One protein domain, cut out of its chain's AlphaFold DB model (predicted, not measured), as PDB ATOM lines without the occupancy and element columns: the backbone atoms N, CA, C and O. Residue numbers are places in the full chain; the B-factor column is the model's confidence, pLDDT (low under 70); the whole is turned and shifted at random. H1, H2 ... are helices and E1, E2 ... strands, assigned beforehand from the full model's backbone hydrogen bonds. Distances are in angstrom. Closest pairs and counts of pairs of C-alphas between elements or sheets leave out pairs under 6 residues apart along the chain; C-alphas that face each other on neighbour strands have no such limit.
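Overview. This is residues 4 to 192 and 271 to 285 of the 286 residues of an uncharacterized protein of Pseudoalteromonas sp. (UniProt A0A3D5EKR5). A five-stranded parallel sheet makes the core of three layers, with H2 and H5 packed on one face and H7 on the other. H1 packs on H2 and H6 on H5, while H4, which also touches H2, joins H3 and E3 in a side part with a long loop, residues 84 to 97. The printed part has 204 residues, with seven named helices and six named strands in the order H1 E1 H2 E2 H3 E3 H4 E4 H5 E5 H6 E6 H7; the sheet's order is E1 E2 E4 E5 E6, and the class is mixed. It is compact, with a radius of gyration of the C-alphas of 17.9 A and spans of 48 by 43 by 35 A.

Along the chain. H1, residues 4 to 15, begins at C-alpha 4 (149.410, 181.909, 127.979) and is 16.1 A long. E1 is residues 26 to 31, H2 34 to 43, E2 52 to 58, 17.8 A, H3 69 to 75 and E3 81 to 83. H4 is residues 98 to 108, 15.2 A, E4 122 to 127, H5 135 to 144, E5 150 to 156, 19.6 A, H6 162 to 172 and E6 180 to 184. H7, residues 271 to 282, is 16.4 A long and ends at C-alpha 282 (137.499, 169.382, 104.431).

Arrangement. E1 and E2 are parallel at 18 degrees, with N 30 and O 56 2.8 A apart, within hydrogen-bond range; so are N 57 and O 123 of E2 and E4, 2.8 A, N 153 and O 124 of E4 and E5, 2.8 A, and N 181 and O 152 of E5 and E6, 2.8 A. H5 runs along E4 and E5 at a height over the sheet of 9.3 A, on the same face as H2, 9.6 A. H7 is on the opposite face, 8.8 A. H1 touches H2 with residues 6 to 11 alone, Leu 7 and Leu 37 having the closest C-alphas, 5.8 A, about perpendicular at 76 degrees. H2 and H4 touch at Pro 36 and Thr 108, C-alphas 6.2 A; H4 and H3 at Ala 102 and Pro 73, 4.3 A; H5 and H6 at Glu 136 and Tyr 168, 6.3 A, a shallow tilt of 27 degrees. E3 pairs with no named strand. Every O i to N i+4 pair is within hydrogen-bond range in H1, H2, H4, H5 and H7; H6 has 4 of 7, and H3 1 of 3 with 3 of 4 O i to N i+3 pairs.

Size, cuts and confidence. The C-alphas of Asp 21 and Thr 160, the two farthest apart, are 54.1 A apart. Residues 193 to 270 are not printed; C-alphas 192 and 271 are 16.8 A apart across the cut. The links E3 to H4 and H4 to E4 are long. The pLDDT is under 70 at residues 158 to 174.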
ATOM      1  N   LYS A   4     150.175 180.691 128.283       96.38
ATOM      2  CA  LYS A   4     149.410 181.909 127.979       96.38
ATOM      3  C   LYS A   4     150.018 182.689 126.813       96.38
ATOM      4  O   LYS A   4     149.271 183.250 126.019       96.38
ATOM      5  N   GLN A   5     151.347 182.711 126.697       97.06
ATOM      6  CA  GLN A   5     152.037 183.343 125.567       97.06
ATOM      7  C   GLN A   5     151.845 182.532 124.280       97.06
ATOM      8  O   GLN A   5     151.600 183.117 123.225       97.06
ATOM      9  N   TRP A   6     151.861 181.196 124.369       97.44
ATOM     10  CA  TRP A   6     151.504 180.326 123.243       97.44
ATOM     11  C   TRP A   6     150.071 180.599 122.771       97.44
ATOM     12  O   TRP A   6     149.860 180.884 121.597       97.44
ATOM     13  N   LEU A   7     149.104 180.636 123.697       96.50
ATOM     14  CA  LEU A   7     147.706 180.949 123.386       96.50
ATOM     15  C   LEU A   7     147.526 182.338 122.776       96.50
ATOM     16  O   LEU A   7     146.734 182.491 121.851       96.50
ATOM     17  N   ALA A   8     148.232 183.353 123.279       95.88
ATOM     18  CA  ALA A   8     148.178 184.700 122.715       95.88
ATOM     19  C   ALA A   8     148.664 184.722 121.257       95.88
ATOM     20  O   ALA A   8     148.038 185.358 120.414       95.88
ATOM     21  N   THR A   9     149.725 183.971 120.956       96.19
ATOM     22  CA  THR A   9     150.273 183.848 119.598       96.19
ATOM     23  C   THR A   9     149.306 183.105 118.675       96.19
ATOM     24  O   THR A   9     149.014 183.584 117.584       96.19
ATOM     25  N   THR A  10     148.734 181.984 119.130       95.56
ATOM     26  CA  THR A  10     147.709 181.240 118.380       95.56
ATOM     27  C   THR A  10     146.479 182.102 118.096       95.56
ATOM     28  O   THR A  10     146.012 182.146 116.964       95.56
ATOM     29  N   ARG A  11     145.990 182.839 119.100       94.06
ATOM     30  CA  ARG A  11     144.867 183.779 118.959       94.06
ATOM     31  C   ARG A  11     145.134 184.827 117.894       94.06
ATOM     32  O   ARG A  11     144.259 185.085 117.081       94.06
ATOM     33  N   TYR A  12     146.318 185.433 117.929       94.00
ATOM     34  CA  TYR A  12     146.706 186.437 116.949       94.00
ATOM     35  C   TYR A  12     146.706 185.852 115.534       94.00
ATOM     36  O   TYR A  12     146.050 186.409 114.663       94.00
ATOM     37  N   GLY A  13     147.361 184.701 115.337       93.50
ATOM     38  CA  GLY A  13     147.460 184.068 114.022       93.50
ATOM     39  C   GLY A  13     146.119 183.613 113.445       93.50
ATOM     40  O   GLY A  13     145.926 183.702 112.243       93.50
ATOM     41  N   ILE A  14     145.177 183.151 114.274       93.75
ATOM     42  CA  ILE A  14     143.838 182.771 113.795       93.75
ATOM     43  C   ILE A  14     143.015 184.023 113.466       93.75
ATOM     44  O   ILE A  14     142.459 184.135 112.377       93.75
ATOM     45  N   ARG A  15     142.977 185.001 114.379       91.62
ATOM     46  CA  ARG A  15     142.145 186.204 114.224       91.62
ATOM     47  C   ARG A  15     142.605 187.133 113.119       91.62
ATOM     48  O   ARG A  15     141.777 187.852 112.575       91.62
ATOM     49  N   SER A  16     143.890 187.134 112.772       92.38
ATOM     50  CA  SER A  16     144.377 187.966 111.672       92.38
ATOM     51  C   SER A  16     143.705 187.636 110.339       92.38
ATOM     52  O   SER A  16     143.646 188.509 109.485       92.38
ATOM     53  N   PHE A  17     143.170 186.421 110.158       93.19
ATOM     54  CA  PHE A  17     142.462 186.033 108.935       93.19
ATOM     55  C   PHE A  17     141.014 186.537 108.864       93.19
ATOM     56  O   PHE A  17     140.487 186.698 107.761       93.19
ATOM     57  N   ASP A  18     140.370 186.828 110.002       87.62
ATOM     58  CA  ASP A  18     138.996 187.355 110.015       87.62
ATOM     59  C   ASP A  18     138.898 188.710 109.287       87.62
ATOM     60  O   ASP A  18     137.871 188.992 108.671       87.62
ATOM     61  N   GLU A  19     139.987 189.484 109.271       86.81
ATOM     62  CA  GLU A  19     140.078 190.818 108.657       86.81
ATOM     63  C   GLU A  19     140.605 190.812 107.203       86.81
ATOM     64  O   GLU A  19     140.726 191.874 106.599       86.81
ATOM     65  N   ILE A  20     140.956 189.651 106.630       93.06
ATOM     66  CA  ILE A  20     141.480 189.542 105.251       93.06
ATOM     67  C   ILE A  20     140.338 189.185 104.301       93.06
ATOM     68  O   ILE A  20     139.901 188.035 104.300       93.06
ATOM     69  N   ASP A  21     139.841 190.137 103.513       92.19
ATOM     70  CA  ASP A  21     138.652 189.968 102.658       92.19
ATOM     71  C   ASP A  21     138.756 188.796 101.668       92.19
ATOM     72  O   ASP A  21     137.754 188.143 101.397       92.19
ATOM     73  N   GLU A  22     139.956 188.465 101.188       95.69
ATOM     74  CA  GLU A  22     140.205 187.354 100.258       95.69
ATOM     75  C   GLU A  22     140.102 185.965 100.906       95.69
ATOM     76  O   GLU A  22     140.183 184.944 100.222       95.69
ATOM     77  N   VAL A  23     139.967 185.904 102.232       94.88
ATOM     78  CA  VAL A  23     139.755 184.657 102.963       94.88
ATOM     79  C   VAL A  23     138.267 184.503 103.230       94.88
ATOM     80  O   VAL A  23     137.705 185.235 104.043       94.88
ATOM     81  N   ASP A  24     137.648 183.510 102.598       92.75
ATOM     82  CA  ASP A  24     136.241 183.160 102.827       92.75
ATOM     83  C   ASP A  24     136.078 182.168 103.992       92.75
ATOM     84  O   ASP A  24     135.182 182.296 104.834       92.75
ATOM     85  N   SER A  25     136.996 181.200 104.070       94.25
ATOM     86  CA  SER A  25     136.971 180.092 105.025       94.25
ATOM     87  C   SER A  25     138.374 179.769 105.532       94.25
ATOM     88  O   SER A  25     139.334 179.685 104.770       94.25
ATOM     89  N   LEU A  26     138.480 179.544 106.839       95.62
ATOM     90  CA  LEU A  26     139.694 179.164 107.544       95.62
ATOM     91  C   LEU A  26     139.517 177.774 108.162       95.62
ATOM     92  O   LEU A  26     138.628 177.551 108.987       95.62
ATOM     93  N   TYR A  27     140.422 176.864 107.818       96.56
ATOM     94  CA  TYR A  27     140.553 175.551 108.444       96.56
ATOM     95  C   TYR A  27     141.894 175.493 109.166       96.56
ATOM     96  O   TYR A  27     142.938 175.749 108.567       96.56
ATOM     97  N   VAL A  28     141.881 175.174 110.459       97.56
ATOM     98  CA  VAL A  28     143.110 175.167 111.263       97.56
ATOM     99  C   VAL A  28     143.618 173.740 111.409       97.56
ATOM    100  O   VAL A  28     143.007 172.913 112.091       97.56
ATOM    101  N   MET A  29     144.766 173.463 110.794       98.06
ATOM    102  CA  MET A  29     145.513 172.234 111.028       98.06
ATOM    103  C   MET A  29     146.471 172.416 112.205       98.06
ATOM    104  O   MET A  29     147.164 173.423 112.323       98.06
ATOM    105  N   THR A  30     146.516 171.428 113.092       98.19
ATOM    106  CA  THR A  30     147.367 171.434 114.279       98.19
ATOM    107  C   THR A  30     148.149 170.139 114.390       98.19
ATOM    108  O   THR A  30     147.676 169.075 113.992       98.19
ATOM    109  N   PHE A  31     149.333 170.229 114.989       97.81
ATOM    110  CA  PHE A  31     150.131 169.079 115.385       97.81
ATOM    111  C   PHE A  31     150.382 169.124 116.893       97.81
ATOM    112  O   PHE A  31     150.774 170.169 117.426       97.81
ATOM    113  N   SER A  32     150.174 168.003 117.588       96.88
ATOM    114  CA  SER A  32     150.509 167.846 119.008       96.88
ATOM    115  C   SER A  32     149.929 168.964 119.889       96.88
ATOM    116  O   SER A  32     148.707 169.094 120.002       96.88
ATOM    117  N   THR A  33     150.783 169.798 120.495       97.31
ATOM    118  CA  THR A  33     150.413 170.930 121.366       97.31
ATOM    119  C   THR A  33     149.568 171.996 120.653       97.31
ATOM    120  O   THR A  33     148.888 172.780 121.310       97.31
ATOM    121  N   GLY A  34     149.518 172.010 119.318       98.06
ATOM    122  CA  GLY A  34     148.594 172.873 118.581       98.06
ATOM    123  C   GLY A  34     147.117 172.580 118.886       98.06
ATOM    124  O   GLY A  34     146.326 173.515 119.003       98.06
ATOM    125  N   ALA A  35     146.749 171.312 119.091       98.31
ATOM    126  CA  ALA A  35     145.375 170.916 119.397       98.31
ATOM    127  C   ALA A  35     144.844 171.577 120.685       98.31
ATOM    128  O   ALA A  35     143.846 172.299 120.619       98.31
ATOM    129  N   PRO A  36     145.501 171.435 121.855       98.12
ATOM    130  CA  PRO A  36     145.026 172.082 123.069       98.12
ATOM    131  C   PRO A  36     145.070 173.618 122.998       98.12
ATOM    132  O   PRO A  36     144.257 174.268 123.658       98.12
ATOM    133  N   LEU A  37     145.949 174.218 122.182       98.38
ATOM    134  CA  LEU A  37     145.938 175.666 121.931       98.38
ATOM    135  C   LEU A  37     144.670 176.103 121.185       98.38
ATOM    136  O   LEU A  37     144.000 177.037 121.627       98.38
ATOM    137  N   LEU A  38     144.305 175.400 120.110       97.69
ATOM    138  CA  LEU A  38     143.088 175.669 119.342       97.69
ATOM    139  C   LEU A  38     141.820 175.446 120.180       97.69
ATOM    140  O   LEU A  38     140.904 176.266 120.152       97.69
ATOM    141  N   ILE A  39     141.781 174.378 120.978       97.75
ATOM    142  CA  ILE A  39     140.634 174.072 121.844       97.75
ATOM    143  C   ILE A  39     140.430 175.174 122.891       97.75
ATOM    144  O   ILE A  39     139.317 175.669 123.062       97.75
ATOM    145  N   ASN A  40     141.496 175.595 123.580       97.06
ATOM    146  CA  ASN A  40     141.419 176.695 124.548       97.06
ATOM    147  C   ASN A  40     141.079 178.035 123.878       97.06
ATOM    148  O   ASN A  40     140.401 178.858 124.487       97.06
ATOM    149  N   HIS A  41     141.548 178.274 122.648       95.19
ATOM    150  CA  HIS A  41     141.167 179.451 121.865       95.19
ATOM    151  C   HIS A  41     139.655 179.498 121.649       95.19
ATOM    152  O   HIS A  41     139.016 180.447 122.100       95.19
ATOM    153  N   ILE A  42     139.088 178.437 121.069       94.19
ATOM    154  CA  ILE A  42     137.655 178.340 120.763       94.19
ATOM    155  C   ILE A  42     136.804 178.394 122.037       94.19
ATOM    156  O   ILE A  42     135.802 179.103 122.077       94.19
ATOM    157  N   ALA A  43     137.207 177.698 123.103       92.88
ATOM    158  CA  ALA A  43     136.457 177.657 124.361       92.88
ATOM    159  C   ALA A  43     136.412 179.003 125.113       92.88
ATOM    160  O   ALA A  43     135.558 179.192 125.983       92.88
ATOM    161  N   ASP A  44     137.332 179.924 124.811       89.69
ATOM    162  CA  ASP A  44     137.375 181.273 125.386       89.69
ATOM    163  C   ASP A  44     136.764 182.341 124.453       89.69
ATOM    164  O   ASP A  44     136.724 183.525 124.810       89.69
ATOM    165  N   LEU A  45     136.275 181.956 123.268       84.69
ATOM    166  CA  LEU A  45     135.586 182.875 122.367       84.69
ATOM    167  C   LEU A  45     134.277 183.369 122.996       84.69
ATOM    168  O   LEU A  45     133.421 182.591 123.409       84.69
ATOM    169  N   LYS A  46     134.100 184.696 123.028       79.69
ATOM    170  CA  LYS A  46     132.824 185.328 123.411       79.69
ATOM    171  C   LYS A  46     131.761 185.191 122.316       79.69
ATOM    172  O   LYS A  46     130.573 185.199 122.614       79.69
ATOM    173  N   SER A  47     132.203 185.083 121.067       75.44
ATOM    174  CA  SER A  47     131.390 184.905 119.865       75.44
ATOM    175  C   SER A  47     132.156 184.026 118.870       75.44
ATOM    176  O   SER A  47     133.385 184.128 118.841       75.44
ATOM    177  N   PRO A  48     131.481 183.197 118.052       77.38
ATOM    178  CA  PRO A  48     132.141 182.408 117.012       77.38
ATOM    179  C   PRO A  48     132.949 183.293 116.052       77.38
ATOM    180  O   PRO A  48     132.491 184.374 115.677       77.38
ATOM    181  N   GLU A  49     134.137 182.835 115.658       84.31
ATOM    182  CA  GLU A  49     134.907 183.454 114.571       84.31
ATOM    183  C   GLU A  49     134.206 183.160 113.245       84.31
ATOM    184  O   GLU A  49     133.750 182.040 113.011       84.31
ATOM    185  N   LYS A  50     134.053 184.180 112.396       84.25
ATOM    186  CA  LYS A  50     133.167 184.093 111.224       84.25
ATOM    187  C   LYS A  50     133.717 183.133 110.172       84.25
ATOM    188  O   LYS A  50     132.948 182.405 109.532       84.25
ATOM    189  N   LYS A  51     135.040 183.147 110.000       93.44
ATOM    190  CA  LYS A  51     135.724 182.398 108.946       93.44
ATOM    191  C   LYS A  51     136.226 181.042 109.409       93.44
ATOM    192  O   LYS A  51     136.443 180.183 108.569       93.44
ATOM    193  N   LEU A  52     136.372 180.800 110.711       94.62
ATOM    194  CA  LEU A  52     136.826 179.508 111.224       94.62
ATOM    195  C   LEU A  52     135.756 178.421 111.004       94.62
ATOM    196  O   LEU A  52     134.749 178.385 111.709       94.62
ATOM    197  N   LYS A  53     135.981 177.531 110.030       95.50
ATOM    198  CA  LYS A  53     135.009 176.509 109.602       95.50
ATOM    199  C   LYS A  53     135.277 175.113 110.139       95.50
ATOM    200  O   LYS A  53     134.355 174.314 110.220       95.50
ATOM    201  N   GLY A  54     136.506 174.793 110.529       96.31
ATOM    202  CA  GLY A  54     136.828 173.450 111.000       96.31
ATOM    203  C   GLY A  54     138.268 173.292 111.457       96.31
ATOM    204  O   GLY A  54     139.089 174.204 111.329       96.31
ATOM    205  N   ALA A  55     138.565 172.116 112.005       98.19
ATOM    206  CA  ALA A  55     139.889 171.790 112.507       98.19
ATOM    207  C   ALA A  55     140.351 170.395 112.098       98.19
ATOM    208  O   ALA A  55     139.577 169.437 112.099       98.19
ATOM    209  N   VAL A  56     141.653 170.294 111.842       98.69
ATOM    210  CA  VAL A  56     142.373 169.038 111.635       98.69
ATOM    211  C   VAL A  56     143.428 168.931 112.730       98.69
ATOM    212  O   VAL A  56     144.295 169.791 112.851       98.69
ATOM    213  N   MET A  57     143.362 167.902 113.570       98.69
ATOM    214  CA  MET A  57     144.314 167.704 114.663       98.69
ATOM    215  C   MET A  57     145.097 166.411 114.458       98.69
ATOM    216  O   MET A  57     144.557 165.315 114.583       98.69
ATOM    217  N   ILE A  58     146.386 166.536 114.165       98.69
ATOM    218  CA  ILE A  58     147.295 165.406 113.982       98.69
ATOM    219  C   ILE A  58     148.072 165.199 115.285       98.69
ATOM    220  O   ILE A  58     148.625 166.144 115.854       98.69
ATOM    221  N   SER A  59     148.093 163.965 115.785       97.81
ATOM    222  CA  SER A  59     148.705 163.598 117.068       97.81
ATOM    223  C   SER A  59     148.184 164.452 118.239       97.81
ATOM    224  O   SER A  59     148.959 164.950 119.054       97.81
ATOM    225  N   ALA A  60     146.866 164.682 118.295       97.81
ATOM    226  CA  ALA A  60     146.231 165.645 119.200       97.81
ATOM    227  C   ALA A  60     146.607 165.440 120.684       97.81
ATOM    228  O   ALA A  60     146.219 164.462 121.327       97.81
ATOM    229  N   ALA A  61     147.312 166.415 121.264       96.69
ATOM    230  CA  ALA A  61     147.855 166.327 122.616       96.69
ATOM    231  C   ALA A  61     146.835 166.731 123.702       96.69
ATOM    232  O   ALA A  61     147.033 167.703 124.430       96.69
ATOM    233  N   ILE A  62     145.729 165.987 123.813       96.81
ATOM    234  CA  ILE A  62     144.655 166.262 124.790       96.81
ATOM    235  C   ILE A  62     145.124 166.050 126.235       96.81
ATOM    236  O   ILE A  62     144.727 166.780 127.139       96.81
ATOM    237  N   LYS A  63     145.976 165.047 126.460       94.06
ATOM    238  CA  LYS A  63     146.567 164.726 127.760       94.06
ATOM    239  C   LYS A  63     147.917 164.048 127.545       94.06
ATOM    240  O   LYS A  63     148.060 163.262 126.611       94.06
ATOM    241  N   ALA A  64     148.887 164.306 128.422       89.19
ATOM    242  CA  ALA A  64     150.139 163.546 128.445       89.19
ATOM    243  C   ALA A  64     149.874 162.047 128.674       89.19
ATOM    244  O   ALA A  64     148.960 161.688 129.423       89.19
ATOM    245  N   LYS A  65     150.708 161.177 128.092       84.19
ATOM    246  CA  LYS A  65     150.677 159.737 128.393       84.19
ATOM    247  C   LYS A  65     151.070 159.465 129.849       84.19
ATOM    248  O   LYS A  65     150.420 158.681 130.541       84.19
ATOM    249  N   ASN A  66     152.099 160.162 130.333       83.31
ATOM    250  CA  ASN A  66     152.629 159.986 131.681       83.31
ATOM    251  C   ASN A  66     151.611 160.406 132.762       83.31
ATOM    252  O   ASN A  66     151.204 161.568 132.855       83.31
ATOM    253  N   ARG A  67     151.253 159.462 133.643       74.44
ATOM    254  CA  ARG A  67     150.310 159.668 134.759       74.44
ATOM    255  C   ARG A  67     150.824 160.642 135.822       74.44
ATOM    256  O   ARG A  67     150.017 161.196 136.560       74.44
ATOM    257  N   LEU A  68     152.134 160.873 135.882       77.12
ATOM    258  CA  LEU A  68     152.796 161.800 136.802       77.12
ATOM    259  C   LEU A  68     152.980 163.208 136.219       77.12
ATOM    260  O   LEU A  68     153.542 164.069 136.891       77.12
ATOM    261  N   ALA A  69     152.477 163.492 135.011       74.81
ATOM    262  CA  ALA A  69     152.614 164.811 134.382       74.81
ATOM    263  C   ALA A  69     152.096 165.974 135.258       74.81
ATOM    264  O   ALA A  69     152.579 167.099 135.144       74.81
ATOM    265  N   PHE A  70     151.166 165.705 136.181       79.31
ATOM    266  CA  PHE A  70     150.659 166.692 137.140       79.31
ATOM    267  C   PHE A  70     151.705 167.198 138.147       79.31
ATOM    268  O   PHE A  70     151.489 168.241 138.760       79.31
ATOM    269  N   LEU A  71     152.822 166.485 138.323       78.56
ATOM    270  CA  LEU A  71     153.922 166.889 139.201       78.56
ATOM    271  C   LEU A  71     154.865 167.898 138.534       78.56
ATOM    272  O   LEU A  71     155.554 168.635 139.239       78.56
ATOM    273  N   ALA A  72     154.874 167.988 137.197       81.81
ATOM    274  CA  ALA A  72     155.775 168.874 136.455       81.81
ATOM    275  C   ALA A  72     155.731 170.350 136.917       81.81
ATOM    276  O   ALA A  72     156.797 170.951 137.073       81.81
ATOM    277  N   PRO A  73     154.558 170.950 137.234       81.69
ATOM    278  CA  PRO A  73     154.487 172.311 137.764       81.69
ATOM    279  C   PRO A  73     155.252 172.552 139.065       81.69
ATOM    280  O   PRO A  73     155.689 173.681 139.279       81.69
ATOM    281  N   ALA A  74     155.406 171.531 139.910       76.38
ATOM    282  CA  ALA A  74     156.216 171.605 141.122       76.38
ATOM    283  C   ALA A  74     157.676 171.218 140.840       76.38
ATOM    284  O   ALA A  74     158.593 171.911 141.275       76.38
ATOM    285  N   ALA A  75     157.895 170.155 140.058       78.69
ATOM    286  CA  ALA A  75     159.225 169.632 139.752       78.69
ATOM    287  C   ALA A  75     160.125 170.644 139.026       78.69
ATOM    288  O   ALA A  75     161.332 170.647 139.252       78.69
ATOM    289  N   GLN A  76     159.557 171.543 138.213       85.88
ATOM    290  CA  GLN A  76     160.329 172.521 137.433       85.88
ATOM    291  C   GLN A  76     161.246 173.432 138.267       85.88
ATOM    292  O   GLN A  76     162.205 173.970 137.724       85.88
ATOM    293  N   TYR A  77     160.966 173.620 139.563       80.06
ATOM    294  CA  TYR A  77     161.788 174.457 140.446       80.06
ATOM    295  C   TYR A  77     163.046 173.751 140.966       80.06
ATOM    296  O   TYR A  77     163.951 174.415 141.462       80.06
ATOM    297  N   PHE A  78     163.110 172.422 140.848       86.12
ATOM    298  CA  PHE A  78     164.203 171.597 141.374       86.12
ATOM    299  C   PHE A  78     164.904 170.786 140.279       86.12
ATOM    300  O   PHE A  78     166.092 170.499 140.389       86.12
ATOM    301  N   VAL A  79     164.179 170.441 139.210       86.88
ATOM    302  CA  VAL A  79     164.662 169.661 138.069       86.88
ATOM    303  C   VAL A  79     164.371 170.462 136.798       86.88
ATOM    304  O   VAL A  79     163.246 170.414 136.302       86.88
ATOM    305  N   PRO A  80     165.332 171.240 136.265       83.31
ATOM    306  CA  PRO A  80     165.082 172.115 135.115       83.31
ATOM    307  C   PRO A  80     164.847 171.346 133.805       83.31
ATOM    308  O   PRO A  80     164.090 171.808 132.947       83.31
ATOM    309  N   TRP A  81     165.443 170.158 133.666       84.94
ATOM    310  CA  TRP A  81     165.387 169.330 132.461       84.94
ATOM    311  C   TRP A  81     164.732 167.985 132.753       84.94
ATOM    312  O   TRP A  81     165.185 167.259 133.631       84.94
ATOM    313  N   SER A  82     163.679 167.658 132.006       80.25
ATOM    314  CA  SER A  82     163.008 166.361 132.094       80.25
ATOM    315  C   SER A  82     163.762 165.295 131.307       80.25
ATOM    316  O   SER A  82     163.798 164.145 131.727       80.25
ATOM    317  N   THR A  83     164.336 165.674 130.167       82.94
ATOM    318  CA  THR A  83     165.218 164.841 129.348       82.94
ATOM    319  C   THR A  83     166.276 165.732 128.717       82.94
ATOM    320  O   THR A  83     165.979 166.878 128.371       82.94
ATOM    321  N   VAL A  84     167.492 165.213 128.557       85.12
ATOM    322  CA  VAL A  84     168.599 165.898 127.880       85.12
ATOM    323  C   VAL A  84     169.171 164.941 126.851       85.12
ATOM    324  O   VAL A  84     169.562 163.830 127.199       85.12
ATOM    325  N   PHE A  85     169.209 165.377 125.597       87.12
ATOM    326  CA  PHE A  85     169.727 164.601 124.475       87.12
ATOM    327  C   PHE A  85     170.678 165.476 123.645       87.12
ATOM    328  O   PHE A  85     170.650 166.700 123.785       87.12
ATOM    329  N   PRO A  86     171.540 164.887 122.799       85.31
ATOM    330  CA  PRO A  86     172.247 165.644 121.773       85.31
ATOM    331  C   PRO A  86     171.232 166.338 120.859       85.31
ATOM    332  O   PRO A  86     170.179 165.766 120.597       85.31
ATOM    333  N   GLU A  87     171.550 167.546 120.396       90.38
ATOM    334  CA  GLU A  87     170.722 168.293 119.439       90.38
ATOM    335  C   GLU A  87     171.276 168.073 118.017       90.38
ATOM    336  O   GLU A  87     172.148 168.794 117.535       90.38
ATOM    337  N   GLU A  88     170.810 167.004 117.387       87.38
ATOM    338  CA  GLU A  88     171.018 166.564 116.007       87.38
ATOM    339  C   GLU A  88     169.845 166.941 115.075       87.38
ATOM    340  O   GLU A  88     170.028 167.015 113.858       87.38
ATOM    341  N   ASP A  89     168.643 167.186 115.607       90.56
ATOM    342  CA  ASP A  89     167.489 167.633 114.816       90.56
ATOM    343  C   ASP A  89     167.536 169.150 114.547       90.56
ATOM    344  O   ASP A  89     167.602 169.976 115.456       90.56
ATOM    345  N   ALA A  90     167.450 169.532 113.272       84.50
ATOM    346  CA  ALA A  90     167.474 170.925 112.840       84.50
ATOM    347  C   ALA A  90     166.184 171.699 113.172       84.50
ATOM    348  O   ALA A  90     166.201 172.930 113.191       84.50
ATOM    349  N   VAL A  91     165.059 171.004 113.382       87.38
ATOM    350  CA  VAL A  91     163.731 171.644 113.463       87.38
ATOM    351  C   VAL A  91     163.088 171.505 114.842       87.38
ATOM    352  O   VAL A  91     162.308 172.369 115.251       87.38
ATOM    353  N   ARG A  92     163.383 170.431 115.578       89.81
ATOM    354  CA  ARG A  92     162.731 170.114 116.857       89.81
ATOM    355  C   ARG A  92     163.770 170.015 117.963       89.81
ATOM    356  O   ARG A  92     164.717 169.259 117.832       89.81
ATOM    357  N   TYR A  93     163.533 170.696 119.081       91.25
ATOM    358  CA  TYR A  93     164.349 170.481 120.275       91.25
ATOM    359  C   TYR A  93     164.258 169.028 120.732       91.25
ATOM    360  O   TYR A  93     163.168 168.450 120.814       91.25
ATOM    361  N   GLU A  94     165.406 168.452 121.049       89.75
ATOM    362  CA  GLU A  94     165.505 167.076 121.507       89.75
ATOM    363  C   GLU A  94     165.461 167.022 123.029       89.75
ATOM    364  O   GLU A  94     164.745 166.201 123.602       89.75
ATOM    365  N   THR A  95     166.121 167.973 123.678       90.06
ATOM    366  CA  THR A  95     166.036 168.234 125.112       90.06
ATOM    367  C   THR A  95     164.678 168.827 125.497       90.06
ATOM    368  O   THR A  95     164.188 169.783 124.891       90.06
ATOM    369  N   PHE A  96     164.073 168.304 126.567       88.94
ATOM    370  CA  PHE A  96     162.760 168.745 127.037       88.94
ATOM    371  C   PHE A  96     162.841 169.358 128.435       88.94
ATOM    372  O   PHE A  96     163.159 168.691 129.422       88.94
ATOM    373  N   SER A  97     162.528 170.653 128.539       92.44
ATOM    374  CA  SER A  97     162.514 171.349 129.830       92.44
ATOM    375  C   SER A  97     161.302 170.959 130.679       92.44
ATOM    376  O   SER A  97     160.173 170.865 130.189       92.44
ATOM    377  N   THR A  98     161.501 170.832 131.989       90.94
ATOM    378  CA  THR A  98     160.400 170.585 132.934       90.94
ATOM    379  C   THR A  98     159.433 171.770 132.986       90.94
ATOM    380  O   THR A  98     158.244 171.593 133.246       90.94
ATOM    381  N   HIS A  99     159.905 172.981 132.667       93.12
ATOM    382  CA  HIS A  99     159.037 174.145 132.488       93.12
ATOM    383  C   HIS A  99     158.044 173.943 131.334       93.12
ATOM    384  O   HIS A  99     156.849 174.163 131.511       93.12
ATOM    385  N   ALA A 100     158.499 173.463 130.170       91.81
ATOM    386  CA  ALA A 100     157.606 173.157 129.054       91.81
ATOM    387  C   ALA A 100     156.589 172.066 129.429       91.81
ATOM    388  O   ALA A 100     155.402 172.222 129.145       91.81
ATOM    389  N   ALA A 101     157.022 171.026 130.150       91.12
ATOM    390  CA  ALA A 101     156.129 169.994 130.684       91.12
ATOM    391  C   ALA A 101     155.055 170.579 131.623       91.12
ATOM    392  O   ALA A 101     153.872 170.249 131.517       91.12
ATOM    393  N   ALA A 102     155.448 171.489 132.518       93.44
ATOM    394  CA  ALA A 102     154.546 172.165 133.443       93.44
ATOM    395  C   ALA A 102     153.504 173.030 132.723       93.44
ATOM    396  O   ALA A 102     152.319 173.000 133.064       93.44
ATOM    397  N   GLU A 103     153.935 173.818 131.740       96.19
ATOM    398  CA  GLU A 103     153.056 174.688 130.959       96.19
ATOM    399  C   GLU A 103     152.113 173.871 130.064       96.19
ATOM    400  O   GLU A 103     150.919 174.168 130.005       96.19
ATOM    401  N   PHE A 104     152.599 172.777 129.471       94.69
ATOM    402  CA  PHE A 104     151.772 171.814 128.745       94.69
ATOM    403  C   PHE A 104     150.702 171.175 129.645       94.69
ATOM    404  O   PHE A 104     149.529 171.118 129.270       94.69
ATOM    405  N   TYR A 105     151.056 170.757 130.864       94.50
ATOM    406  CA  TYR A 105     150.078 170.233 131.823       94.50
ATOM    407  C   TYR A 105     149.002 171.274 132.169       94.50
ATOM    408  O   TYR A 105     147.807 170.972 132.148       94.50
ATOM    409  N   LYS A 106     149.395 172.527 132.443       95.56
ATOM    410  CA  LYS A 106     148.441 173.614 132.734       95.56
ATOM    411  C   LYS A 106     147.484 173.877 131.570       95.56
ATOM    412  O   LYS A 106     146.321 174.186 131.824       95.56
ATOM    413  N   LEU A 107     147.967 173.756 130.334       96.25
ATOM    414  CA  LEU A 107     147.183 173.938 129.114       96.25
ATOM    415  C   LEU A 107     146.164 172.805 128.888       96.25
ATOM    416  O   LEU A 107     145.085 173.052 128.351       96.25
ATOM    417  N   THR A 108     146.495 171.576 129.302       96.25
ATOM    418  CA  THR A 108     145.737 170.360 128.953       96.25
ATOM    419  C   THR A 108     144.836 169.810 130.059       96.25
ATOM    420  O   THR A 108     143.876 169.099 129.768       96.25
ATOM    421  N   LYS A 109     145.089 170.156 131.329       93.56
ATOM    422  CA  LYS A 109     144.464 169.518 132.507       93.56
ATOM    423  C   LYS A 109     142.928 169.440 132.522       93.56
ATOM    424  O   LYS A 109     142.401 168.543 133.169       93.56
ATOM    425  N   ASN A 110     142.233 170.341 131.827       94.94
ATOM    426  CA  ASN A 110     140.770 170.464 131.863       94.94
ATOM    427  C   ASN A 110     140.099 170.169 130.508       94.94
ATOM    428  O   ASN A 110     138.902 170.389 130.357       94.94
ATOM    429  N   LEU A 111     140.838 169.702 129.496       96.56
ATOM    430  CA  LEU A 111     140.317 169.630 128.122       96.56
ATOM    431  C   LEU A 111     139.184 168.623 127.907       96.56
ATOM    432  O   LEU A 111     138.496 168.697 126.894       96.56
ATOM    433  N   LEU A 112     138.966 167.706 128.848       95.12
ATOM    434  CA  LEU A 112     137.841 166.769 128.816       95.12
ATOM    435  C   LEU A 112     136.569 167.329 129.480       95.12
ATOM    436  O   LEU A 112     135.516 166.692 129.421       95.12
ATOM    437  N   ASP A 113     136.634 168.512 130.097       96.06
ATOM    438  CA  ASP A 113     135.465 169.154 130.697       96.06
ATOM    439  C   ASP A 113     134.501 169.665 129.616       96.06
ATOM    440  O   ASP A 113     134.906 170.095 128.535       96.06
ATOM    441  N   LYS A 114     133.199 169.717 129.940       94.81
ATOM    442  CA  LYS A 114     132.136 170.147 129.008       94.81
ATOM    443  C   LYS A 114     132.407 171.496 128.330       94.81
ATOM    444  O   LYS A 114     132.056 171.658 127.168       94.81
ATOM    445  N   LYS A 115     133.040 172.449 129.034       94.94
ATOM    446  CA  LYS A 115     133.377 173.781 128.492       94.94
ATOM    447  C   LYS A 115     134.256 173.690 127.233       94.94
ATOM    448  O   LYS A 115     134.148 174.548 126.366       94.94
ATOM    449  N   TYR A 116     135.114 172.676 127.140       96.62
ATOM    450  CA  TYR A 116     136.118 172.537 126.084       96.62
ATOM    451  C   TYR A 116     135.691 171.609 124.946       96.62
ATOM    452  O   TYR A 116     136.498 171.334 124.057       96.62
ATOM    453  N   ARG A 117     134.449 171.111 124.951       94.62
ATOM    454  CA  ARG A 117     133.943 170.267 123.864       94.62
ATOM    455  C   ARG A 117     133.941 171.037 122.554       94.62
ATOM    456  O   ARG A 117     133.458 172.167 122.480       94.62
ATOM    457  N   PHE A 118     134.498 170.408 121.528       95.00
ATOM    458  CA  PHE A 118     134.602 170.999 120.204       95.00
ATOM    459  C   PHE A 118     133.228 171.066 119.540       95.00
ATOM    460  O   PHE A 118     132.464 170.111 119.643       95.00
ATOM    461  N   LYS A 119     132.927 172.181 118.868       93.94
ATOM    462  CA  LYS A 119     131.618 172.430 118.231       93.94
ATOM    463  C   LYS A 119     131.688 172.632 116.722       93.94
ATOM    464  O   LYS A 119     130.663 172.643 116.057       93.94
ATOM    465  N   LEU A 120     132.890 172.830 116.192       95.31
ATOM    466  CA  LEU A 120     133.122 172.931 114.756       95.31
ATOM    467  C   LEU A 120     133.374 171.535 114.178       95.31
ATOM    468  O   LEU A 120     133.719 170.625 114.939       95.31
ATOM    469  N   PRO A 121     133.254 171.352 112.856       97.75
ATOM    470  CA  PRO A 121     133.770 170.176 112.180       97.75
ATOM    471  C   PRO A 121     135.172 169.784 112.664       97.75
ATOM    472  O   PRO A 121     136.077 170.623 112.725       97.75
ATOM    473  N   LEU A 122     135.349 168.505 113.011       98.31
ATOM    474  CA  LEU A 122     136.566 168.006 113.656       98.31
ATOM    475  C   LEU A 122     137.139 166.756 112.981       98.31
ATOM    476  O   LEU A 122     136.518 165.695 112.988       98.31
ATOM    477  N   PHE A 123     138.383 166.855 112.527       98.75
ATOM    478  CA  PHE A 123     139.194 165.712 112.128       98.75
ATOM    479  C   PHE A 123     140.305 165.441 113.142       98.75
ATOM    480  O   PHE A 123     140.998 166.374 113.555       98.75
ATOM    481  N   ILE A 124     140.521 164.176 113.516       98.69
ATOM    482  CA  ILE A 124     141.656 163.766 114.359       98.69
ATOM    483  C   ILE A 124     142.404 162.587 113.727       98.69
ATOM    484  O   ILE A 124     141.811 161.545 113.489       98.69
ATOM    485  N   ALA A 125     143.717 162.705 113.542       98.50
ATOM    486  CA  ALA A 125     144.595 161.556 113.305       98.50
ATOM    487  C   ALA A 125     145.409 161.271 114.570       98.50
ATOM    488  O   ALA A 125     146.031 162.181 115.124       98.50
ATOM    489  N   ILE A 126     145.407 160.028 115.047       96.88
ATOM    490  CA  ILE A 126     146.111 159.635 116.275       96.88
ATOM    491  C   ILE A 126     146.619 158.196 116.171       96.88
ATOM    492  O   ILE A 126     146.011 157.370 115.495       96.88
ATOM    493  N   SER A 127     147.727 157.897 116.852       94.75
ATOM    494  CA  SER A 127     148.232 156.532 117.014       94.75
ATOM    495  C   SER A 127     147.869 155.985 118.390       94.75
ATOM    496  O   SER A 127     148.109 156.643 119.398       94.75
ATOM    497  N   ALA A 128     147.336 154.768 118.445       91.81
ATOM    498  CA  ALA A 128     147.119 154.024 119.683       91.81
ATOM    499  C   ALA A 128     148.431 153.706 120.410       91.81
ATOM    500  O   ALA A 128     148.441 153.561 121.634       91.81
ATOM    501  N   ASP A 129     149.525 153.593 119.655       91.38
ATOM    502  CA  ASP A 129     150.843 153.264 120.188       91.38
ATOM    503  C   ASP A 129     151.568 154.488 120.751       91.38
ATOM    504  O   ASP A 129     152.611 154.316 121.364       91.38
ATOM    505  N   ASP A 130     151.021 155.699 120.581       92.69
ATOM    506  CA  ASP A 130     151.636 156.961 120.995       92.69
ATOM    507  C   ASP A 130     152.073 156.946 122.472       92.69
ATOM    508  O   ASP A 130     151.265 156.782 123.397       92.69
ATOM    509  N   ASP A 131     153.377 157.135 122.678       90.94
ATOM    510  CA  ASP A 131     154.004 157.120 124.002       90.94
ATOM    511  C   ASP A 131     154.233 158.530 124.574       90.94
ATOM    512  O   ASP A 131     154.700 158.718 125.694       90.94
ATOM    513  N   THR A 132     153.885 159.573 123.816       91.56
ATOM    514  CA  THR A 132     153.997 160.975 124.247       91.56
ATOM    515  C   THR A 132     152.673 161.485 124.804       91.56
ATOM    516  O   THR A 132     152.628 162.107 125.874       91.56
ATOM    517  N   VAL A 133     151.569 161.191 124.120       93.88
ATOM    518  CA  VAL A 133     150.226 161.642 124.501       93.88
ATOM    519  C   VAL A 133     149.261 160.471 124.645       93.88
ATOM    520  O   VAL A 133     149.470 159.374 124.146       93.88
ATOM    521  N   SER A 134     148.179 160.687 125.387       93.12
ATOM    522  CA  SER A 134     147.160 159.665 125.604       93.12
ATOM    523  C   SER A 134     146.212 159.581 124.402       93.12
ATOM    524  O   SER A 134     145.322 160.421 124.253       93.12
ATOM    525  N   ALA A 135     146.362 158.531 123.590       92.31
ATOM    526  CA  ALA A 135     145.433 158.209 122.503       92.31
ATOM    527  C   ALA A 135     143.988 158.011 123.003       92.31
ATOM    528  O   ALA A 135     143.037 158.479 122.384       92.31
ATOM    529  N   GLU A 136     143.826 157.405 124.183       90.88
ATOM    530  CA  GLU A 136     142.541 157.268 124.882       90.88
ATOM    531  C   GLU A 136     141.891 158.635 125.161       90.88
ATOM    532  O   GLU A 136     140.703 158.827 124.907       90.88
ATOM    533  N   ALA A 137     142.655 159.616 125.651       93.25
ATOM    534  CA  ALA A 137     142.124 160.956 125.890       93.25
ATOM    535  C   ALA A 137     141.711 161.648 124.581       93.25
ATOM    536  O   ALA A 137     140.690 162.335 124.562       93.25
ATOM    537  N   ALA A 138     142.460 161.445 123.492       95.38
ATOM    538  CA  ALA A 138     142.090 161.942 122.167       95.38
ATOM    539  C   ALA A 138     140.794 161.294 121.648       95.38
ATOM    540  O   ALA A 138     139.914 162.005 121.162       95.38
ATOM    541  N   LEU A 139     140.625 159.980 121.828       93.69
ATOM    542  CA  LEU A 139     139.392 159.259 121.495       93.69
ATOM    543  C   LEU A 139     138.196 159.759 122.317       93.69
ATOM    544  O   LEU A 139     137.143 160.066 121.757       93.69
ATOM    545  N   LYS A 140     138.363 159.919 123.637       93.25
ATOM    546  CA  LYS A 140     137.331 160.490 124.522       93.25
ATOM    547  C   LYS A 140     136.931 161.889 124.077       93.25
ATOM    548  O   LYS A 140     135.739 162.184 123.989       93.25
ATOM    549  N   TYR A 141     137.914 162.727 123.758       95.75
ATOM    550  CA  TYR A 141     137.673 164.077 123.267       95.75
ATOM    551  C   TYR A 141     136.874 164.063 121.956       95.75
ATOM    552  O   TYR A 141     135.813 164.683 121.891       95.75
ATOM    553  N   PHE A 142     137.314 163.278 120.966       96.50
ATOM    554  CA  PHE A 142     136.638 163.089 119.679       96.50
ATOM    555  C   PHE A 142     135.179 162.641 119.832       96.50
ATOM    556  O   PHE A 142     134.254 163.242 119.272       96.50
ATOM    557  N   CYS A 143     134.939 161.606 120.638       93.81
ATOM    558  CA  CYS A 143     133.588 161.103 120.857       93.81
ATOM    559  C   CYS A 143     132.708 162.110 121.608       93.81
ATOM    560  O   CYS A 143     131.514 162.182 121.324       93.81
ATOM    561  N   SER A 144     133.290 162.927 122.491       94.12
ATOM    562  CA  SER A 144     132.579 163.980 123.227       94.12
ATOM    563  C   SER A 144     132.332 165.273 122.440       94.12
ATOM    564  O   SER A 144     131.609 166.136 122.939       94.12
ATOM    565  N   ALA A 145     132.935 165.426 121.254       95.31
ATOM    566  CA  ALA A 145     132.750 166.602 120.411       95.31
ATOM    567  C   ALA A 145     131.273 166.759 120.012       95.31
ATOM    568  O   ALA A 145     130.637 165.802 119.558       95.31
ATOM    569  N   GLU A 146     130.761 167.975 120.185       94.44
ATOM    570  CA  GLU A 146     129.384 168.412 119.936       94.44
ATOM    571  C   GLU A 146     129.265 168.937 118.497       94.44
ATOM    572  O   GLU A 146     128.932 170.095 118.260       94.44
ATOM    573  N   THR A 147     129.612 168.076 117.541       93.00
ATOM    574  CA  THR A 147     129.525 168.316 116.096       93.00
ATOM    575  C   THR A 147     129.086 167.030 115.400       93.00
ATOM    576  O   THR A 147     129.515 165.936 115.791       93.00
ATOM    577  N   ASP A 148     128.256 167.170 114.369       91.69
ATOM    578  CA  ASP A 148     127.814 166.053 113.529       91.69
ATOM    579  C   ASP A 148     128.842 165.722 112.435       91.69
ATOM    580  O   ASP A 148     128.916 164.586 111.969       91.69
ATOM    581  N   THR A 149     129.707 166.681 112.088       95.50
ATOM    582  CA  THR A 149     130.771 166.509 111.093       95.50
ATOM    583  C   THR A 149     132.082 166.206 111.801       95.50
ATOM    584  O   THR A 149     132.836 167.104 112.186       95.50
ATOM    585  N   LYS A 150     132.377 164.922 111.999       96.75
ATOM    586  CA  LYS A 150     133.656 164.502 112.574       96.75
ATOM    587  C   LYS A 150     134.189 163.227 111.954       96.75
ATOM    588  O   LYS A 150     133.420 162.338 111.609       96.75
ATOM    589  N   ARG A 151     135.512 163.130 111.847       97.75
ATOM    590  CA  ARG A 151     136.214 161.937 111.359       97.75
ATOM    591  C   ARG A 151     137.495 161.711 112.149       97.75
ATOM    592  O   ARG A 151     138.181 162.660 112.516       97.75
ATOM    593  N   MET A 152     137.819 160.458 112.420       97.94
ATOM    594  CA  MET A 152     139.070 160.080 113.055       97.94
ATOM    595  C   MET A 152     139.797 159.044 112.214       97.94
ATOM    596  O   MET A 152     139.188 158.062 111.805       97.94
ATOM    597  N   VAL A 153     141.098 159.230 112.016       97.56
ATOM    598  CA  VAL A 153     141.999 158.176 111.544       97.56
ATOM    599  C   VAL A 153     142.750 157.634 112.754       97.56
ATOM    600  O   VAL A 153     143.465 158.367 113.441       97.56
ATOM    601  N   TRP A 154     142.542 156.354 113.044       95.06
ATOM    602  CA  TRP A 154     143.096 155.668 114.204       95.06
ATOM    603  C   TRP A 154     144.157 154.667 113.758       95.06
ATOM    604  O   TRP A 154     143.842 153.583 113.267       95.06
ATOM    605  N   TYR A 155     145.420 155.039 113.926       94.50
ATOM    606  CA  TYR A 155     146.561 154.178 113.646       94.50
ATOM    607  C   TYR A 155     146.831 153.239 114.810       94.50
ATOM    608  O   TYR A 155     146.780 153.656 115.965       94.50
ATOM    609  N   GLN A 156     147.181 151.989 114.526       89.44
ATOM    610  CA  GLN A 156     147.617 151.062 115.565       89.44
ATOM    611  C   GLN A 156     148.493 149.934 115.022       89.44
ATOM    612  O   GLN A 156     148.349 149.484 113.888       89.44
ATOM    613  N   HIS A 157     149.406 149.458 115.860       84.81
ATOM    614  CA  HIS A 157     150.131 148.219 115.653       84.81
ATOM    615  C   HIS A 157     149.216 147.032 115.921       84.81
ATOM    616  O   HIS A 157     148.647 146.931 117.018       84.81
ATOM    617  N   ALA A 158     149.157 146.113 114.958       66.62
ATOM    618  CA  ALA A 158     148.479 144.844 115.128       66.62
ATOM    619  C   ALA A 158     149.212 144.041 116.210       66.62
ATOM    620  O   ALA A 158     150.340 143.585 116.044       66.62
ATOM    621  N   ASP A 159     148.588 143.927 117.376       63.25
ATOM    622  CA  ASP A 159     149.065 143.041 118.425       63.25
ATOM    623  C   ASP A 159     148.323 141.704 118.331       63.25
ATOM    624  O   ASP A 159     147.104 141.667 118.138       63.25
ATOM    625  N   THR A 160     149.039 140.597 118.518       47.19
ATOM    626  CA  THR A 160     148.452 139.261 118.650       47.19
ATOM    627  C   THR A 160     147.523 139.170 119.867       47.19
ATOM    628  O   THR A 160     146.550 138.417 119.831       47.19
ATOM    629  N   ASN A 161     147.715 140.017 120.890       51.19
ATOM    630  CA  ASN A 161     146.764 140.226 121.987       51.19
ATOM    631  C   ASN A 161     145.777 141.374 121.695       51.19
ATOM    632  O   ASN A 161     145.657 142.329 122.465       51.19
ATOM    633  N   LYS A 162     144.998 141.245 120.609       50.84
ATOM    634  CA  LYS A 162     143.942 142.188 120.168       50.84
ATOM    635  C   LYS A 162     143.043 142.743 121.298       50.84
ATOM    636  O   LYS A 162     142.498 143.833 121.161       50.84
ATOM    637  N   LYS A 163     142.884 142.024 122.418       46.72
ATOM    638  CA  LYS A 163     141.975 142.361 123.530       46.72
ATOM    639  C   LYS A 163     142.319 143.643 124.303       46.72
ATOM    640  O   LYS A 163     141.385 144.324 124.709       46.72
ATOM    641  N   GLU A 164     143.588 143.995 124.513       49.88
ATOM    642  CA  GLU A 164     143.932 145.186 125.322       49.88
ATOM    643  C   GLU A 164     143.818 146.497 124.532       49.88
ATOM    644  O   GLU A 164     143.309 147.487 125.052       49.88
ATOM    645  N   LYS A 165     144.201 146.507 123.248       53.06
ATOM    646  CA  LYS A 165     144.082 147.706 122.398       53.06
ATOM    647  C   LYS A 165     142.642 147.968 121.944       53.06
ATOM    648  O   LYS A 165     142.223 149.123 121.884       53.06
ATOM    649  N   LEU A 166     141.849 146.910 121.727       51.28
ATOM    650  CA  LEU A 166     140.407 147.024 121.461       51.28
ATOM    651  C   LEU A 166     139.596 147.462 122.687       51.28
ATOM    652  O   LEU A 166     138.499 147.979 122.504       51.28
ATOM    653  N   ALA A 167     140.114 147.332 123.915       53.72
ATOM    654  CA  ALA A 167     139.401 147.786 125.111       53.72
ATOM    655  C   ALA A 167     139.170 149.311 125.107       53.72
ATOM    656  O   ALA A 167     138.124 149.773 125.556       53.72
ATOM    657  N   TYR A 168     140.093 150.090 124.532       53.56
ATOM    658  CA  TYR A 168     139.916 151.533 124.327       53.56
ATOM    659  C   TYR A 168     138.923 151.841 123.201       53.56
ATOM    660  O   TYR A 168     138.113 152.757 123.311       53.56
ATOM    661  N   PHE A 169     138.926 151.037 122.137       53.69
ATOM    662  CA  PHE A 169     137.937 151.135 121.062       53.69
ATOM    663  C   PHE A 169     136.521 150.763 121.540       53.69
ATOM    664  O   PHE A 169     135.534 151.335 121.076       53.69
ATOM    665  N   ASP A 170     136.414 149.875 122.532       53.44
ATOM    666  CA  ASP A 170     135.174 149.558 123.242       53.44
ATOM    667  C   ASP A 170     134.661 150.715 124.121       53.44
ATOM    668  O   ASP A 170     133.477 150.725 124.468       53.44
ATOM    669  N   GLU A 171     135.487 151.715 124.454       52.88
ATOM    670  CA  GLU A 171     135.016 152.972 125.063       52.88
ATOM    671  C   GLU A 171     134.341 153.892 124.027       52.88
ATOM    672  O   GLU A 171     133.482 154.701 124.380       52.88
ATOM    673  N   GLY A 172     134.649 153.720 122.737       56.09
ATOM    674  CA  GLY A 172     134.022 154.401 121.599       56.09
ATOM    675  C   GLY A 172     132.702 153.774 121.125       56.09
ATOM    676  O   GLY A 172     132.378 153.855 119.940       56.09
ATOM    677  N   LYS A 173     131.940 153.103 122.001       58.44
ATOM    678  CA  LYS A 173     130.673 152.432 121.641       58.44
ATOM    679  C   LYS A 173     129.609 153.402 121.101       58.44
ATOM    680  O   LYS A 173     129.515 154.558 121.503       58.44
ATOM    681  N   GLY A 174     128.750 152.886 120.219       68.44
ATOM    682  CA  GLY A 174     127.599 153.606 119.666       68.44
ATOM    683  C   GLY A 174     127.953 154.487 118.469       68.44
ATOM    684  O   GLY A 174     128.806 154.129 117.661       68.44
ATOM    685  N   ALA A 175     127.298 155.647 118.371       74.12
ATOM    686  CA  ALA A 175     127.354 156.529 117.206       74.12
ATOM    687  C   ALA A 175     128.726 157.226 116.979       74.12
ATOM    688  O   ALA A 175     128.878 158.029 116.064       74.12
ATOM    689  N   CYS A 176     129.731 157.002 117.828       85.69
ATOM    690  CA  CYS A 176     131.071 157.546 117.587       85.69
ATOM    691  C   CYS A 176     131.856 156.678 116.594       85.69
ATOM    692  O   CYS A 176     132.574 157.199 115.741       85.69
ATOM    693  N   LYS A 177     131.691 155.355 116.687       85.12
ATOM    694  CA  LYS A 177     132.520 154.369 115.991       85.12
ATOM    695  C   LYS A 177     132.412 154.439 114.469       85.12
ATOM    696  O   LYS A 177     133.407 154.183 113.805       85.12
ATOM    697  N   GLN A 178     131.259 154.823 113.910       88.94
ATOM    698  CA  GLN A 178     131.118 154.956 112.452       88.94
ATOM    699  C   GLN A 178     131.979 156.071 111.846       88.94
ATOM    700  O   GLN A 178     132.176 156.090 110.639       88.94
ATOM    701  N   ASN A 179     132.495 156.984 112.674       93.88
ATOM    702  CA  ASN A 179     133.341 158.087 112.234       93.88
ATOM    703  C   ASN A 179     134.838 157.786 112.401       93.88
ATOM    704  O   ASN A 179     135.655 158.690 112.241       93.88
ATOM    705  N   ILE A 180     135.208 156.551 112.765       93.56
ATOM    706  CA  ILE A 180     136.594 156.145 113.006       93.56
ATOM    707  C   ILE A 180     137.047 155.200 111.893       93.56
ATOM    708  O   ILE A 180     136.527 154.096 111.748       93.56
ATOM    709  N   PHE A 181     138.061 155.624 111.147       94.88
ATOM    710  CA  PHE A 181     138.765 154.820 110.165       94.88
ATOM    711  C   PHE A 181     140.033 154.231 110.787       94.88
ATOM    712  O   PHE A 181     140.978 154.952 111.108       94.88
ATOM    713  N   VAL A 182     140.039 152.916 110.998       92.31
ATOM    714  CA  VAL A 182     141.156 152.206 111.637       92.31
ATOM    715  C   VAL A 182     142.210 151.828 110.595       92.31
ATOM    716  O   VAL A 182     141.882 151.324 109.523       92.31
ATOM    717  N   ARG A 183     143.480 152.061 110.932       93.12
ATOM    718  CA  ARG A 183     144.664 151.747 110.123       93.12
ATOM    719  C   ARG A 183     145.579 150.811 110.911       93.12
ATOM    720  O   ARG A 183     146.398 151.253 111.718       93.12
ATOM    721  N   GLU A 184     145.415 149.510 110.690       90.50
ATOM    722  CA  GLU A 184     146.246 148.464 111.297       90.50
ATOM    723  C   GLU A 184     147.570 148.332 110.534       90.50
ATOM    724  O   GLU A 184     147.577 147.999 109.350       90.50
ATOM    725  N   ALA A 185     148.703 148.552 111.204       88.94
ATOM    726  CA  ALA A 185     150.021 148.594 110.564       88.94
ATOM    727  C   ALA A 185     150.377 147.320 109.767       88.94
ATOM    728  O   ALA A 185     151.022 147.412 108.726       88.94
ATOM    729  N   GLU A 186     149.946 146.141 110.227       85.38
ATOM    730  CA  GLU A 186     150.210 144.866 109.540       85.38
ATOM    731  C   GLU A 186     149.237 144.580 108.383       85.38
ATOM    732  O   GLU A 186     149.539 143.748 107.531       85.38
ATOM    733  N   GLU A 187     148.091 145.265 108.317       88.19
ATOM    734  CA  GLU A 187     147.054 145.010 107.303       88.19
ATOM    735  C   GLU A 187     147.120 146.001 106.128       88.19
ATOM    736  O   GLU A 187     146.589 145.724 105.055       88.19
ATOM    737  N   ILE A 188     147.796 147.143 106.298       89.69
ATOM    738  CA  ILE A 188     147.855 148.227 105.298       89.69
ATOM    739  C   ILE A 188     149.110 148.193 104.405       89.69
ATOM    740  O   ILE A 188     149.425 149.182 103.751       89.69
ATOM    741  N   GLY A 189     149.828 147.065 104.363       88.38
ATOM    742  CA  GLY A 189     150.927 146.847 103.410       88.38
ATOM    743  C   GLY A 189     152.163 147.725 103.634       88.38
ATOM    744  O   GLY A 189     152.823 148.117 102.673       88.38
ATOM    745  N   LEU A 190     152.475 148.056 104.890       91.94
ATOM    746  CA  LEU A 190     153.675 148.825 105.231       91.94
ATOM    747  C   LEU A 190     154.962 148.037 104.928       91.94
ATOM    748  O   LEU A 190     154.940 146.806 104.917       91.94
ATOM    749  N   PRO A 191     156.114 148.716 104.749       93.38
ATOM    750  CA  PRO A 191     157.400 148.032 104.665       93.38
ATOM    751  C   PRO A 191     157.640 147.116 105.871       93.38
ATOM    752  O   PRO A 191     157.386 147.517 107.004       93.38
ATOM    753  N   ASP A 192     158.232 145.938 105.656       92.00
ATOM    754  CA  ASP A 192     158.406 144.914 106.703       92.00
ATOM    755  C   ASP A 192     159.120 145.403 107.969       92.00
ATOM    756  O   ASP A 192     158.922 144.852 109.052       92.00
ATOM    757  N   TYR A 271     151.001 158.293 104.750       98.00
ATOM    758  CA  TYR A 271     150.730 159.731 104.682       98.00
ATOM    759  C   TYR A 271     149.685 160.096 103.619       98.00
ATOM    760  O   TYR A 271     148.765 160.851 103.918       98.00
ATOM    761  N   GLU A 272     149.781 159.535 102.410       97.56
ATOM    762  CA  GLU A 272     148.857 159.840 101.302       97.56
ATOM    763  C   GLU A 272     147.406 159.464 101.633       97.56
ATOM    764  O   GLU A 272     146.474 160.201 101.301       97.56
ATOM    765  N   THR A 273     147.196 158.352 102.347       97.88
ATOM    766  CA  THR A 273     145.859 157.986 102.828       97.88
ATOM    767  C   THR A 273     145.359 159.008 103.845       97.88
ATOM    768  O   THR A 273     144.234 159.490 103.724       97.88
ATOM    769  N   MET A 274     146.181 159.372 104.838       98.25
ATOM    770  CA  MET A 274     145.803 160.378 105.838       98.25
ATOM    771  C   MET A 274     145.445 161.713 105.179       98.25
ATOM    772  O   MET A 274     144.448 162.335 105.539       98.25
ATOM    773  N   GLU A 275     146.247 162.142 104.209       98.00
ATOM    774  CA  GLU A 275     146.043 163.362 103.437       98.00
ATOM    775  C   GLU A 275     144.731 163.308 102.640       98.00
ATOM    776  O   GLU A 275     143.924 164.235 102.718       98.00
ATOM    777  N   THR A 276     144.461 162.190 101.963       98.31
ATOM    778  CA  THR A 276     143.195 161.957 101.251       98.31
ATOM    779  C   THR A 276     141.993 162.061 102.194       98.31
ATOM    780  O   THR A 276     140.997 162.709 101.868       98.31
ATOM    781  N   GLU A 277     142.087 161.479 103.390       98.31
ATOM    782  CA  GLU A 277     141.035 161.555 104.407       98.31
ATOM    783  C   GLU A 277     140.832 162.981 104.937       98.31
ATOM    784  O   GLU A 277     139.690 163.394 105.159       98.31
ATOM    785  N   ILE A 278     141.911 163.755 105.090       98.38
ATOM    786  CA  ILE A 278     141.849 165.172 105.467       98.38
ATOM    787  C   ILE A 278     141.136 165.984 104.382       98.38
ATOM    788  O   ILE A 278     140.205 166.723 104.700       98.38
ATOM    789  N   PHE A 279     141.522 165.844 103.111       97.50
ATOM    790  CA  PHE A 279     140.885 166.579 102.013       97.50
ATOM    791  C   PHE A 279     139.424 166.170 101.811       97.50
ATOM    792  O   PHE A 279     138.573 167.036 101.619       97.50
ATOM    793  N   SER A 280     139.111 164.874 101.920       97.75
ATOM    794  CA  SER A 280     137.733 164.373 101.888       97.75
ATOM    795  C   SER A 280     136.891 164.968 103.016       97.75
ATOM    796  O   SER A 280     135.747 165.359 102.795       97.75
ATOM    797  N   PHE A 281     137.454 165.063 104.222       97.94
ATOM    798  CA  PHE A 281     136.792 165.699 105.352       97.94
ATOM    799  C   PHE A 281     136.580 167.198 105.118       97.94
ATOM    800  O   PHE A 281     135.458 167.669 105.278       97.94
ATOM    801  N   ILE A 282     137.611 167.940 104.698       96.75
ATOM    802  CA  ILE A 282     137.499 169.382 104.431       96.75
ATOM    803  C   ILE A 282     136.446 169.649 103.351       96.75
ATOM    804  O   ILE A 282     135.589 170.501 103.546       96.75
ATOM    805  N   GLY A 283     136.450 168.877 102.260       96.06
ATOM    806  CA  GLY A 283     135.465 168.992 101.179       96.06
ATOM    807  C   GLY A 283     134.037 168.585 101.562       96.06
ATOM    808  O   GLY A 283     133.120 168.823 100.785       96.06
ATOM    809  N   SER A 284     133.839 167.970 102.734       95.06
ATOM    810  CA  SER A 284     132.514 167.667 103.298       95.06
ATOM    811  C   SER A 284     131.969 168.768 104.215       95.06
ATOM    812  O   SER A 284     130.858 168.637 104.727       95.06
ATOM    813  N   ILE A 285     132.759 169.816 104.470       93.75
ATOM    814  CA  ILE A 285     132.357 170.977 105.260       93.75
ATOM    815  C   ILE A 285     131.838 172.032 104.284       93.75
ATOM    816  O   ILE A 285     132.639 172.617 103.556       93.75
TER     817      ILE A 285